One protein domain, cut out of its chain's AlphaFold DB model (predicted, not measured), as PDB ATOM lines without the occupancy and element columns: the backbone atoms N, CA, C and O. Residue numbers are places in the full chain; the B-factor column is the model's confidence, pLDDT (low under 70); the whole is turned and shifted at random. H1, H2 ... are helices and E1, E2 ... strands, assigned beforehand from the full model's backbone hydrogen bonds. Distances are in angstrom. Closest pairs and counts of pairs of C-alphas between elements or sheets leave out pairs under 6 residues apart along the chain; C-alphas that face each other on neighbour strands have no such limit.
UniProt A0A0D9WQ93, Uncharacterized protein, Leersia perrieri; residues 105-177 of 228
ATOM      1  N   VAL A 105     -18.705 -30.490  47.556       77.94
ATOM      2  CA  VAL A 105     -19.433 -31.711  47.901       77.94
ATOM      3  C   VAL A 105     -18.484 -32.891  47.883       77.94
ATOM      4  O   VAL A 105     -17.884 -33.260  46.868       77.94
ATOM      5  N   ARG A 106     -18.464 -33.584  49.016       79.06
ATOM      6  CA  ARG A 106     -17.731 -34.833  49.191       79.06
ATOM      7  C   ARG A 106     -18.704 -35.998  49.133       79.06
ATOM      8  O   ARG A 106     -19.536 -36.148  50.025       79.06
ATOM      9  N   VAL A 107     -18.560 -36.813  48.096       79.94
ATOM     10  CA  VAL A 107     -19.266 -38.077  47.879       79.94
ATOM     11  C   VAL A 107     -18.442 -39.195  48.504       79.94
ATOM     12  O   VAL A 107     -17.296 -39.434  48.118       79.94
ATOM     13  N   GLN A 108     -19.008 -39.893  49.486       81.31
ATOM     14  CA  GLN A 108     -18.355 -41.069  50.064       81.31
ATOM     15  C   GLN A 108     -18.352 -42.251  49.088       81.31
ATOM     16  O   GLN A 108     -19.170 -42.324  48.175       81.31
ATOM     17  N   ALA A 109     -17.412 -43.182  49.283       81.00
ATOM     18  CA  ALA A 109     -17.395 -44.426  48.524       81.00
ATOM     19  C   ALA A 109     -18.686 -45.208  48.781       81.00
ATOM     20  O   ALA A 109     -19.125 -45.322  49.925       81.00
ATOM     21  N   TYR A 110     -19.280 -45.743  47.720       80.44
ATOM     22  CA  TYR A 110     -20.559 -46.439  47.787       80.44
ATOM     23  C   TYR A 110     -20.509 -47.742  46.997       80.44
ATOM     24  O   TYR A 110     -19.657 -47.942  46.133       80.44
ATOM     25  N   VAL A 111     -21.420 -48.655  47.325       82.06
ATOM     26  CA  VAL A 111     -21.544 -49.948  46.652       82.06
ATOM     27  C   VAL A 111     -22.890 -49.997  45.960       82.06
ATOM     28  O   VAL A 111     -23.917 -49.773  46.600       82.06
ATOM     29  N   THR A 112     -22.897 -50.291  44.666       83.38
ATOM     30  CA  THR A 112     -24.120 -50.576  43.911       83.38
ATOM     31  C   THR A 112     -24.224 -52.068  43.643       83.38
ATOM     32  O   THR A 112     -23.228 -52.793  43.631       83.38
ATOM     33  N   ILE A 113     -25.452 -52.551  43.484       83.00
ATOM     34  CA  ILE A 113     -25.724 -53.922  43.056       83.00
ATOM     35  C   ILE A 113     -26.302 -53.815  41.648       83.00
ATOM     36  O   ILE A 113     -27.293 -53.111  41.455       83.00
ATOM     37  N   ASP A 114     -25.655 -54.447  40.668       83.56
ATOM     38  CA  ASP A 114     -26.160 -54.475  39.294       83.56
ATOM     39  C   ASP A 114     -27.391 -55.392  39.159       83.56
ATOM     40  O   ASP A 114     -27.760 -56.125  40.079       83.56
ATOM     41  N   GLU A 115     -28.028 -55.378  37.988       83.06
ATOM     42  CA  GLU A 115     -29.190 -56.233  37.699       83.06
ATOM     43  C   GLU A 115     -28.862 -57.739  37.749       83.06
ATOM     44  O   GLU A 115     -29.751 -58.562  37.961       83.06
ATOM     45  N   ALA A 116     -27.587 -58.108  37.609       85.38
ATOM     46  CA  ALA A 116     -27.084 -59.472  37.755       85.38
ATOM     47  C   ALA A 116     -26.704 -59.824  39.212       85.38
ATOM     48  O   ALA A 116     -26.178 -60.910  39.466       85.38
ATOM     49  N   GLY A 117     -26.954 -58.933  40.180       85.06
ATOM     50  CA  GLY A 117     -26.638 -59.130  41.594       85.06
ATOM     51  C   GLY A 117     -25.160 -58.933  41.953       85.06
ATOM     52  O   GLY A 117     -24.749 -59.269  43.068       85.06
ATOM     53  N   ARG A 118     -24.332 -58.410  41.041       86.38
ATOM     54  CA  ARG A 118     -22.908 -58.157  41.296       86.38
ATOM     55  C   ARG A 118     -22.730 -56.856  42.063       86.38
ATOM     56  O   ARG A 118     -23.310 -55.832  41.717       86.38
ATOM     57  N   LYS A 119     -21.878 -56.895  43.088       88.56
ATOM     58  CA  LYS A 119     -21.503 -55.718  43.879       88.56
ATOM     59  C   LYS A 119     -20.421 -54.931  43.144       88.56
ATOM     60  O   LYS A 119     -19.329 -55.454  42.927       88.56
ATOM     61  N   ILE A 120     -20.716 -53.689  42.793       83.19
ATOM     62  CA  ILE A 120     -19.788 -52.745  42.177       83.19
ATOM     63  C   ILE A 120     -19.408 -51.723  43.244       83.19
ATOM     64  O   ILE A 120     -20.271 -51.073  43.827       83.19
ATOM     65  N   TYR A 121     -18.113 -51.605  43.519       85.56
ATOM     66  CA  TYR A 121     -17.585 -50.635  44.472       85.56
ATOM     67  C   TYR A 121     -17.170 -49.376  43.720       85.56
ATOM     68  O   TYR A 121     -16.260 -49.420  42.893       85.56
ATOM     69  N   THR A 122     -17.806 -48.254  44.037       82.38
ATOM     70  CA  THR A 122     -17.463 -46.948  43.482       82.38
ATOM     71  C   THR A 122     -16.668 -46.159  44.506       82.38
ATOM     72  O   THR A 122     -17.078 -45.981  45.656       82.38
ATOM     73  N   ARG A 123     -15.498 -45.674  44.088       84.88
ATOM     74  CA  ARG A 123     -14.657 -44.823  44.927       84.88
ATOM     75  C   ARG A 123     -15.357 -43.482  45.159       84.88
ATOM     76  O   ARG A 123     -15.895 -42.894  44.227       84.88
ATOM     77  N   GLY A 124     -15.306 -42.999  46.398       83.31
ATOM     78  CA  GLY A 124     -15.785 -41.663  46.735       83.31
ATOM     79  C   GLY A 124     -15.033 -40.592  45.947       83.31
ATOM     80  O   GLY A 124     -13.856 -40.766  45.617       83.31
ATOM     81  N   SER A 125     -15.713 -39.493  45.653       81.25
ATOM     82  CA  SER A 125     -15.178 -38.377  44.878       81.25
ATOM     83  C   SER A 125     -15.458 -37.061  45.592       81.25
ATOM     84  O   SER A 125     -16.306 -36.973  46.476       81.25
ATOM     85  N   THR A 126     -14.711 -36.024  45.249       81.31
ATOM     86  CA  THR A 126     -14.940 -34.669  45.750       81.31
ATOM     87  C   THR A 126     -15.098 -33.753  44.555       81.31
ATOM     88  O   THR A 126     -14.326 -33.841  43.597       81.31
ATOM     89  N   ARG A 127     -16.142 -32.933  44.589       79.88
ATOM     90  CA  ARG A 127     -16.507 -32.028  43.511       79.88
ATOM     91  C   ARG A 127     -16.714 -30.641  44.075       79.88
ATOM     92  O   ARG A 127     -17.374 -30.471  45.092       79.88
ATOM     93  N   GLU A 128     -16.129 -29.677  43.390       80.69
ATOM     94  CA  GLU A 128     -16.215 -28.268  43.730       80.69
ATOM     95  C   GLU A 128     -16.967 -27.555  42.607       80.69
ATOM     96  O   GLU A 128     -16.656 -27.747  41.427       80.69
ATOM     97  N   TRP A 129     -17.954 -26.739  42.971       81.25
ATOM     98  CA  TRP A 129     -18.666 -25.860  42.050       81.25
ATOM     99  C   TRP A 129     -18.581 -24.423  42.536       81.25
ATOM    100  O   TRP A 129     -18.674 -24.153  43.732       81.25
ATOM    101  N   VAL A 130     -18.480 -23.499  41.587       79.69
ATOM    102  CA  VAL A 130     -18.662 -22.070  41.831       79.69
ATOM    103  C   VAL A 130     -20.021 -21.699  41.259       79.69
ATOM    104  O   VAL A 130     -20.241 -21.858  40.059       79.69
ATOM    105  N   VAL A 131     -20.948 -21.282  42.119       80.12
ATOM    106  CA  VAL A 131     -22.344 -21.022  41.744       80.12
ATOM    107  C   VAL A 131     -22.756 -19.635  42.224       80.12
ATOM    108  O   VAL A 131     -22.384 -19.205  43.318       80.12
ATOM    109  N   ASP A 132     -23.530 -18.936  41.397       83.50
ATOM    110  CA  ASP A 132     -24.166 -17.672  41.764       83.50
ATOM    111  C   ASP A 132     -25.212 -17.885  42.871       83.50
ATOM    112  O   ASP A 132     -25.942 -18.878  42.866       83.50
ATOM    113  N   GLU A 133     -25.333 -16.921  43.787       76.75
ATOM    114  CA  GLU A 133     -26.307 -16.938  44.890       76.75
ATOM    115  C   GLU A 133     -27.736 -17.254  44.439       76.75
ATOM    116  O   GLU A 133     -28.431 -18.038  45.079       76.75
ATOM    117  N   GLU A 134     -28.158 -16.687  43.313       77.38
ATOM    118  CA  GLU A 134     -29.520 -16.844  42.797       77.38
ATOM    119  C   GLU A 134     -29.744 -18.192  42.094       77.38
ATOM    120  O   GLU A 134     -30.882 -18.635  41.950       77.38
ATOM    121  N   SER A 135     -28.665 -18.858  41.670       76.31
ATOM    122  CA  SER A 135     -28.724 -20.136  40.947       76.31
ATOM    123  C   SER A 135     -28.517 -21.347  41.855       76.31
ATOM    124  O   SER A 135     -28.757 -22.486  41.445       76.31
ATOM    125  N   PHE A 136     -28.071 -21.133  43.095       79.38
ATOM    126  CA  PHE A 136     -27.814 -22.218  44.025       79.38
ATOM    127  C   PHE A 136     -29.121 -22.787  44.594       79.38
ATOM    128  O   PHE A 136     -29.846 -22.138  45.346       79.38
ATOM    129  N   SER A 137     -29.404 -24.049  44.271       80.56
ATOM    130  CA  SER A 137     -30.505 -24.815  44.857       80.56
ATOM    131  C   SER A 137     -30.061 -26.240  45.183       80.56
ATOM    132  O   SER A 137     -29.163 -26.796  44.549       80.56
ATOM    133  N   VAL A 138     -30.710 -26.866  46.168       77.94
ATOM    134  CA  VAL A 138     -30.452 -28.279  46.506       77.94
ATOM    135  C   VAL A 138     -30.762 -29.186  45.313       77.94
ATOM    136  O   VAL A 138     -30.032 -30.141  45.054       77.94
ATOM    137  N   GLU A 139     -31.798 -28.856  44.541       83.19
ATOM    138  CA  GLU A 139     -32.145 -29.583  43.319       83.19
ATOM    139  C   GLU A 139     -31.056 -29.473  42.251       83.19
ATOM    140  O   GLU A 139     -30.747 -30.470  41.604       83.19
ATOM    141  N   PHE A 140     -30.410 -28.310  42.107       83.88
ATOM    142  CA  PHE A 140     -29.266 -28.147  41.206       83.88
ATOM    143  C   PHE A 140     -28.104 -29.075  41.585       83.88
ATOM    144  O   PHE A 140     -27.528 -29.730  40.713       83.88
ATOM    145  N   VAL A 141     -27.792 -29.178  42.882       81.06
ATOM    146  CA  VAL A 141     -26.739 -30.078  43.381       81.06
ATOM    147  C   VAL A 141     -27.107 -31.535  43.107       81.06
ATOM    148  O   VAL A 141     -26.304 -32.279  42.550       81.06
ATOM    149  N   LEU A 142     -28.334 -31.943  43.434       81.44
ATOM    150  CA  LEU A 142     -28.811 -33.303  43.190       81.44
ATOM    151  C   LEU A 142     -28.820 -33.653  41.700       81.44
ATOM    152  O   LEU A 142     -28.363 -34.727  41.323       81.44
ATOM    153  N   ASN A 143     -29.281 -32.746  40.844       85.19
ATOM    154  CA  ASN A 143     -29.316 -32.974  39.405       85.19
ATOM    155  C   ASN A 143     -27.896 -33.100  38.833       85.19
ATOM    156  O   ASN A 143     -27.611 -34.039  38.094       85.19
ATOM    157  N   SER A 144     -26.976 -32.229  39.254       84.50
ATOM    158  CA  SER A 144     -25.564 -32.297  38.850       84.50
ATOM    159  C   SER A 144     -24.909 -33.614  39.276       84.50
ATOM    160  O   SER A 144     -24.204 -34.242  38.488       84.50
ATOM    161  N   LEU A 145     -25.197 -34.082  40.496       81.50
ATOM    162  CA  LEU A 145     -24.716 -35.374  40.983       81.50
ATOM    163  C   LEU A 145     -25.349 -36.548  40.228       81.50
ATOM    164  O   LEU A 145     -24.671 -37.541  40.012       81.50
ATOM    165  N   SER A 146     -26.603 -36.440  39.789       80.25
ATOM    166  CA  SER A 146     -27.288 -37.519  39.057       80.25
ATOM    167  C   SER A 146     -26.680 -37.809  37.689       80.25
ATOM    168  O   SER A 146     -26.684 -38.947  37.226       80.25
ATOM    169  N   VAL A 147     -26.136 -36.772  37.047       82.50
ATOM    170  CA  VAL A 147     -25.468 -36.888  35.748       82.50
ATOM    171  C   VAL A 147     -24.116 -37.579  35.899       82.50
ATOM    172  O   VAL A 147     -23.687 -38.321  35.019       82.50
ATOM    173  N   GLU A 148     -23.440 -37.335  37.016       79.12
ATOM    174  CA  GLU A 148     -22.087 -37.818  37.253       79.12
ATOM    175  C   GLU A 148     -22.039 -39.178  37.960       79.12
ATOM    176  O   GLU A 148     -21.153 -39.994  37.700       79.12
ATOM    177  N   PHE A 149     -23.012 -39.442  38.826       75.81
ATOM    178  CA  PHE A 149     -23.124 -40.664  39.602       75.81
ATOM    179  C   PHE A 149     -24.381 -41.419  39.180       75.81
ATOM    180  O   PHE A 149     -25.505 -41.035  39.489       75.81
ATOM    181  N   SER A 150     -24.187 -42.557  38.516       69.50
ATOM    182  CA  SER A 150     -25.265 -43.514  38.291       69.50
ATOM    183  C   SER A 150     -25.578 -44.240  39.605       69.50
ATOM    184  O   SER A 150     -24.863 -45.151  40.033       69.50
ATOM    185  N   TRP A 151     -26.636 -43.808  40.289       72.69
ATOM    186  CA  TRP A 151     -27.148 -44.472  41.489       72.69
ATOM    187  C   TRP A 151     -28.216 -45.517  41.156       72.69
ATOM    188  O   TRP A 151     -28.923 -45.437  40.148       72.69
ATOM    189  N   GLY A 152     -28.336 -46.529  42.017       67.88
ATOM    190  CA  GLY A 152     -29.371 -47.554  41.888       67.88
ATOM    191  C   GLY A 152     -30.761 -47.009  42.233       67.88
ATOM    192  O   GLY A 152     -30.891 -46.144  43.089       67.88
ATOM    193  N   LYS A 153     -31.823 -47.570  41.638       68.81
ATOM    194  CA  LYS A 153     -33.229 -47.156  41.873       68.81
ATOM    195  C   LYS A 153     -33.699 -47.249  43.335       68.81
ATOM    196  O   LYS A 153     -34.750 -46.719  43.665       68.81
ATOM    197  N   ILE A 154     -32.958 -47.971  44.171       69.50
ATOM    198  CA  ILE A 154     -33.278 -48.253  45.579       69.50
ATOM    199  C   ILE A 154     -32.396 -47.403  46.517       69.50
ATOM    200  O   ILE A 154     -32.525 -47.468  47.732       69.50
ATOM    201  N   GLN A 155     -31.462 -46.620  45.972       69.12
ATOM    202  CA  GLN A 155     -30.550 -45.813  46.774       69.12
ATOM    203  C   GLN A 155     -31.115 -44.411  46.955       69.12
ATOM    204  O   GLN A 155     -31.431 -43.733  45.981       69.12
ATOM    205  N   GLU A 156     -31.185 -43.972  48.207       70.38
ATOM    206  CA  GLU A 156     -31.556 -42.605  48.548       70.38
ATOM    207  C   GLU A 156     -30.310 -41.822  48.999       70.38
ATOM    208  O   GLU A 156     -29.551 -42.289  49.860       70.38
ATOM    209  N   PRO A 157     -30.050 -40.637  48.419       69.38
ATOM    210  CA  PRO A 157     -28.978 -39.772  48.889       69.38
ATOM    211  C   PRO A 157     -29.340 -39.174  50.255       69.38
ATOM    212  O   PRO A 157     -30.433 -38.636  50.422       69.38
ATOM    213  N   ALA A 158     -28.414 -39.195  51.219       67.94
ATOM    214  CA  ALA A 158     -28.552 -38.422  52.453       67.94
ATOM    215  C   ALA A 158     -27.601 -37.213  52.425       67.94
ATOM    216  O   ALA A 158     -26.386 -37.325  52.268       67.94
ATOM    217  N   ILE A 159     -28.164 -36.016  52.563       69.62
ATOM    218  CA  ILE A 159     -27.405 -34.763  52.522       69.62
ATOM    219  C   ILE A 159     -27.160 -34.291  53.954       69.62
ATOM    220  O   ILE A 159     -28.103 -34.143  54.728       69.62
ATOM    221  N   TRP A 160     -25.902 -34.015  54.291       67.25
ATOM    222  CA  TRP A 160     -25.495 -33.451  55.574       67.25
ATOM    223  C   TRP A 160     -24.901 -32.060  55.357       67.25
ATOM    224  O   TRP A 160     -23.896 -31.876  54.671       67.25
ATOM    225  N   PHE A 161     -25.512 -31.054  55.976       63.50
ATOM    226  CA  PHE A 161     -24.993 -29.691  55.960       63.50
ATOM    227  C   PHE A 161     -24.097 -29.489  57.180       63.50
ATOM    228  O   PHE A 161     -24.578 -29.551  58.314       63.50
ATOM    229  N   LEU A 162     -22.802 -29.247  56.967       59.50
ATOM    230  CA  LEU A 162     -21.925 -28.792  58.040       59.50
ATOM    231  C   LEU A 162     -21.944 -27.261  58.061       59.50
ATOM    232  O   LEU A 162     -21.438 -26.615  57.151       59.50
ATOM    233  N   HIS A 163     -22.560 -26.687  59.093       47.94
ATOM    234  CA  HIS A 163     -22.679 -25.237  59.246       47.94
ATOM    235  C   HIS A 163     -21.421 -24.630  59.905       47.94
ATOM    236  O   HIS A 163     -21.036 -25.036  61.006       47.94
ATOM    237  N   LYS A 164     -20.816 -23.617  59.259       54.62
ATOM    238  CA  LYS A 164     -19.503 -22.996  59.561       54.62
ATOM    239  C   LYS A 164     -19.274 -22.281  60.876       54.62
ATOM    240  O   LYS A 164     -18.242 -21.616  60.994       54.62
ATOM    241  N   SER A 165     -20.113 -22.391  61.898       52.34
ATOM    242  CA  SER A 165     -19.786 -21.686  63.149       52.34
ATOM    243  C   SER A 165     -18.444 -22.135  63.778       52.34
ATOM    244  O   SER A 165     -18.032 -21.545  64.769       52.34
ATOM    245  N   MET A 166     -17.738 -23.119  63.185       49.97
ATOM    246  CA  MET A 166     -16.346 -23.494  63.468       49.97
ATOM    247  C   MET A 166     -15.406 -23.671  62.239       49.97
ATOM    248  O   MET A 166     -14.477 -24.469  62.309       49.97
ATOM    249  N   GLY A 167     -15.574 -22.923  61.138       48.03
ATOM    250  CA  GLY A 167     -14.426 -22.594  60.263       48.03
ATOM    251  C   GLY A 167     -14.281 -23.220  58.865       48.03
ATOM    252  O   GLY A 167     -13.408 -22.754  58.149       48.03
ATOM    253  N   GLU A 168     -15.118 -24.155  58.399       49.97
ATOM    254  CA  GLU A 168     -15.198 -24.525  56.963       49.97
ATOM    255  C   GLU A 168     -16.642 -24.921  56.537       49.97
ATOM    256  O   GLU A 168     -17.311 -25.615  57.298       49.97
ATOM    257  N   ASP A 169     -17.188 -24.405  55.408       52.16
ATOM    258  CA  ASP A 169     -18.615 -24.626  54.995       52.16
ATOM    259  C   ASP A 169     -18.482 -25.720  53.983       52.16
ATOM    260  O   ASP A 169     -18.154 -25.457  52.829       52.16
ATOM    261  N   SER A 170     -18.631 -26.943  54.447       54.38
ATOM    262  CA  SER A 170     -18.552 -28.100  53.579       54.38
ATOM    263  C   SER A 170     -19.882 -28.818  53.662       54.38
ATOM    264  O   SER A 170     -20.300 -29.243  54.740       54.38
ATOM    265  N   ILE A 171     -20.559 -28.975  52.534       58.03
ATOM    266  CA  ILE A 171     -21.747 -29.818  52.471       58.03
ATOM    267  C   ILE A 171     -21.238 -31.238  52.224       58.03
ATOM    268  O   ILE A 171     -20.623 -31.530  51.203       58.03
ATOM    269  N   SER A 172     -21.449 -32.143  53.177       52.62
ATOM    270  CA  SER A 172     -21.074 -33.545  53.007       52.62
ATOM    271  C   SER A 172     -22.310 -34.340  52.620       52.62
ATOM    272  O   SER A 172     -23.298 -34.359  53.342       52.62
ATOM    273  N   ILE A 173     -22.278 -35.016  51.476       54.75
ATOM    274  CA  ILE A 173     -23.386 -35.870  51.048       54.75
ATOM    275  C   ILE A 173     -22.942 -37.315  51.243       54.75
ATOM    276  O   ILE A 173     -21.978 -37.778  50.633       54.75
ATOM    277  N   ALA A 174     -23.623 -38.022  52.140       54.97
ATOM    278  CA  ALA A 174     -23.369 -39.426  52.415       54.97
ATOM    279  C   ALA A 174     -24.551 -40.246  51.905       54.97
ATOM    280  O   ALA A 174     -25.705 -39.949  52.180       54.97
ATOM    281  N   PHE A 175     -24.282 -41.305  51.165       50.50
ATOM    282  CA  PHE A 175     -25.342 -42.148  50.634       50.50
ATOM    283  C   PHE A 175     -25.603 -43.243  51.665       50.50
ATOM    284  O   PHE A 175     -24.719 -44.060  51.934       50.50
ATOM    285  N   ASN A 176     -26.789 -43.232  52.283       45.09
ATOM    286  CA  ASN A 176     -27.204 -44.309  53.173       45.09
ATOM    287  C   ASN A 176     -27.511 -45.529  52.306       45.09
ATOM    288  O   ASN A 176     -28.628 -45.737  51.844       45.09
ATOM    289  N   VAL A 177     -26.494 -46.352  52.084       43.78
ATOM    290  CA  VAL A 177     -26.733 -47.746  51.745       43.78
ATOM    291  C   VAL A 177     -27.124 -48.385  53.069       43.78
ATOM    292  O   VAL A 177     -26.257 -48.588  53.922       43.78
TER     293      VAL A 177
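What this domain is: This is residues 105 to 177 of the 228 residues of an uncharacterized protein of Leersia perrieri (UniProt A0A0D9WQ93). A strongly twisted sheet of four strands, E4, E1, E6 and E5, has one helix, H1, packed slantwise over one face, and no named helix on the other face. The small hairpin of E2 and E3 extends the model lengthwise beyond one end of this sheet, with E1 running on into E2 and E3 running on into E4. The printed part has 73 residues, with one named helix and six named strands, in the order E1, E2, E3, E4, H1, E5, E6, and its class is mixed, helices and strands. The larger sheet has the order E4, E1, E6, E5 and is mixed; the sheet of E2 and E3 is antiparallel. The whole is only just loose, close to compact, with a radius of gyration of the C-alphas of 13.9 A, and elongated, with spans of 44 by 26 by 17 A.

Where its parts are: In the larger sheet, E4 is residues 125 to 132, 22.8 A long from first to last C-alpha, and E1 is residues 105 to 107, with C-alpha 105 at (-19.433, -31.711, 47.901). E6 is residues 170 to 176, 18.4 A long, ending with C-alpha 176 at (-27.204, -44.309, 53.173), and E5 is residues 156 to 162, 19.3 A long. H1 is residues 138 to 148, 15.7 A long, with C-alpha 138 at (-30.452, -28.279, 46.506). E2 is residues 110 to 113 and E3 is residues 119 to 122.

How they stand to each other: E4 and E5 are the edge strands of the larger sheet. E4 and E1 are antiparallel, with N 105 and O 127 within hydrogen-bond range at 2.8 A. E1 and E6 are parallel at 26 degrees, with N 173 and O 106 at 3.3 A. E6 and E5 form an antiparallel hairpin, with N 160 and O 172 at 2.8 A. H1 is on this sheet at a height of 7.4 A. It lies over E1, but only just, with 3 of its C-alphas falling on that strand, and on the local plane it runs slantwise to E1 at 51 degrees. In H1, 6 of 7 O i to N i+4 pairs are within hydrogen-bond range. E4, H1 and E5 form a split strand-helix-strand unit, two strands running the same way with E1 and E6 between them in the sheet; its crossover is right-handed. E1 runs on into E2 at 48 degrees, and E3 into E4 at 52 degrees. E2 and E3 form an antiparallel hairpin, with N 120 and O 112 at 2.8 A. E3 and H1 are apart.

The domain as a whole: The two C-alphas farthest apart, those of Ala 116 and Ser 165, are 46.1 A from each other. The printed part has no cut, and no link between named elements is long. Residues 132 to 137, of which 132 belongs to E4, stand free. The mean pLDDT of the printed part is 73.0; it is under 70 at residue 150, residues 152 to 155 and residues 157 to 177.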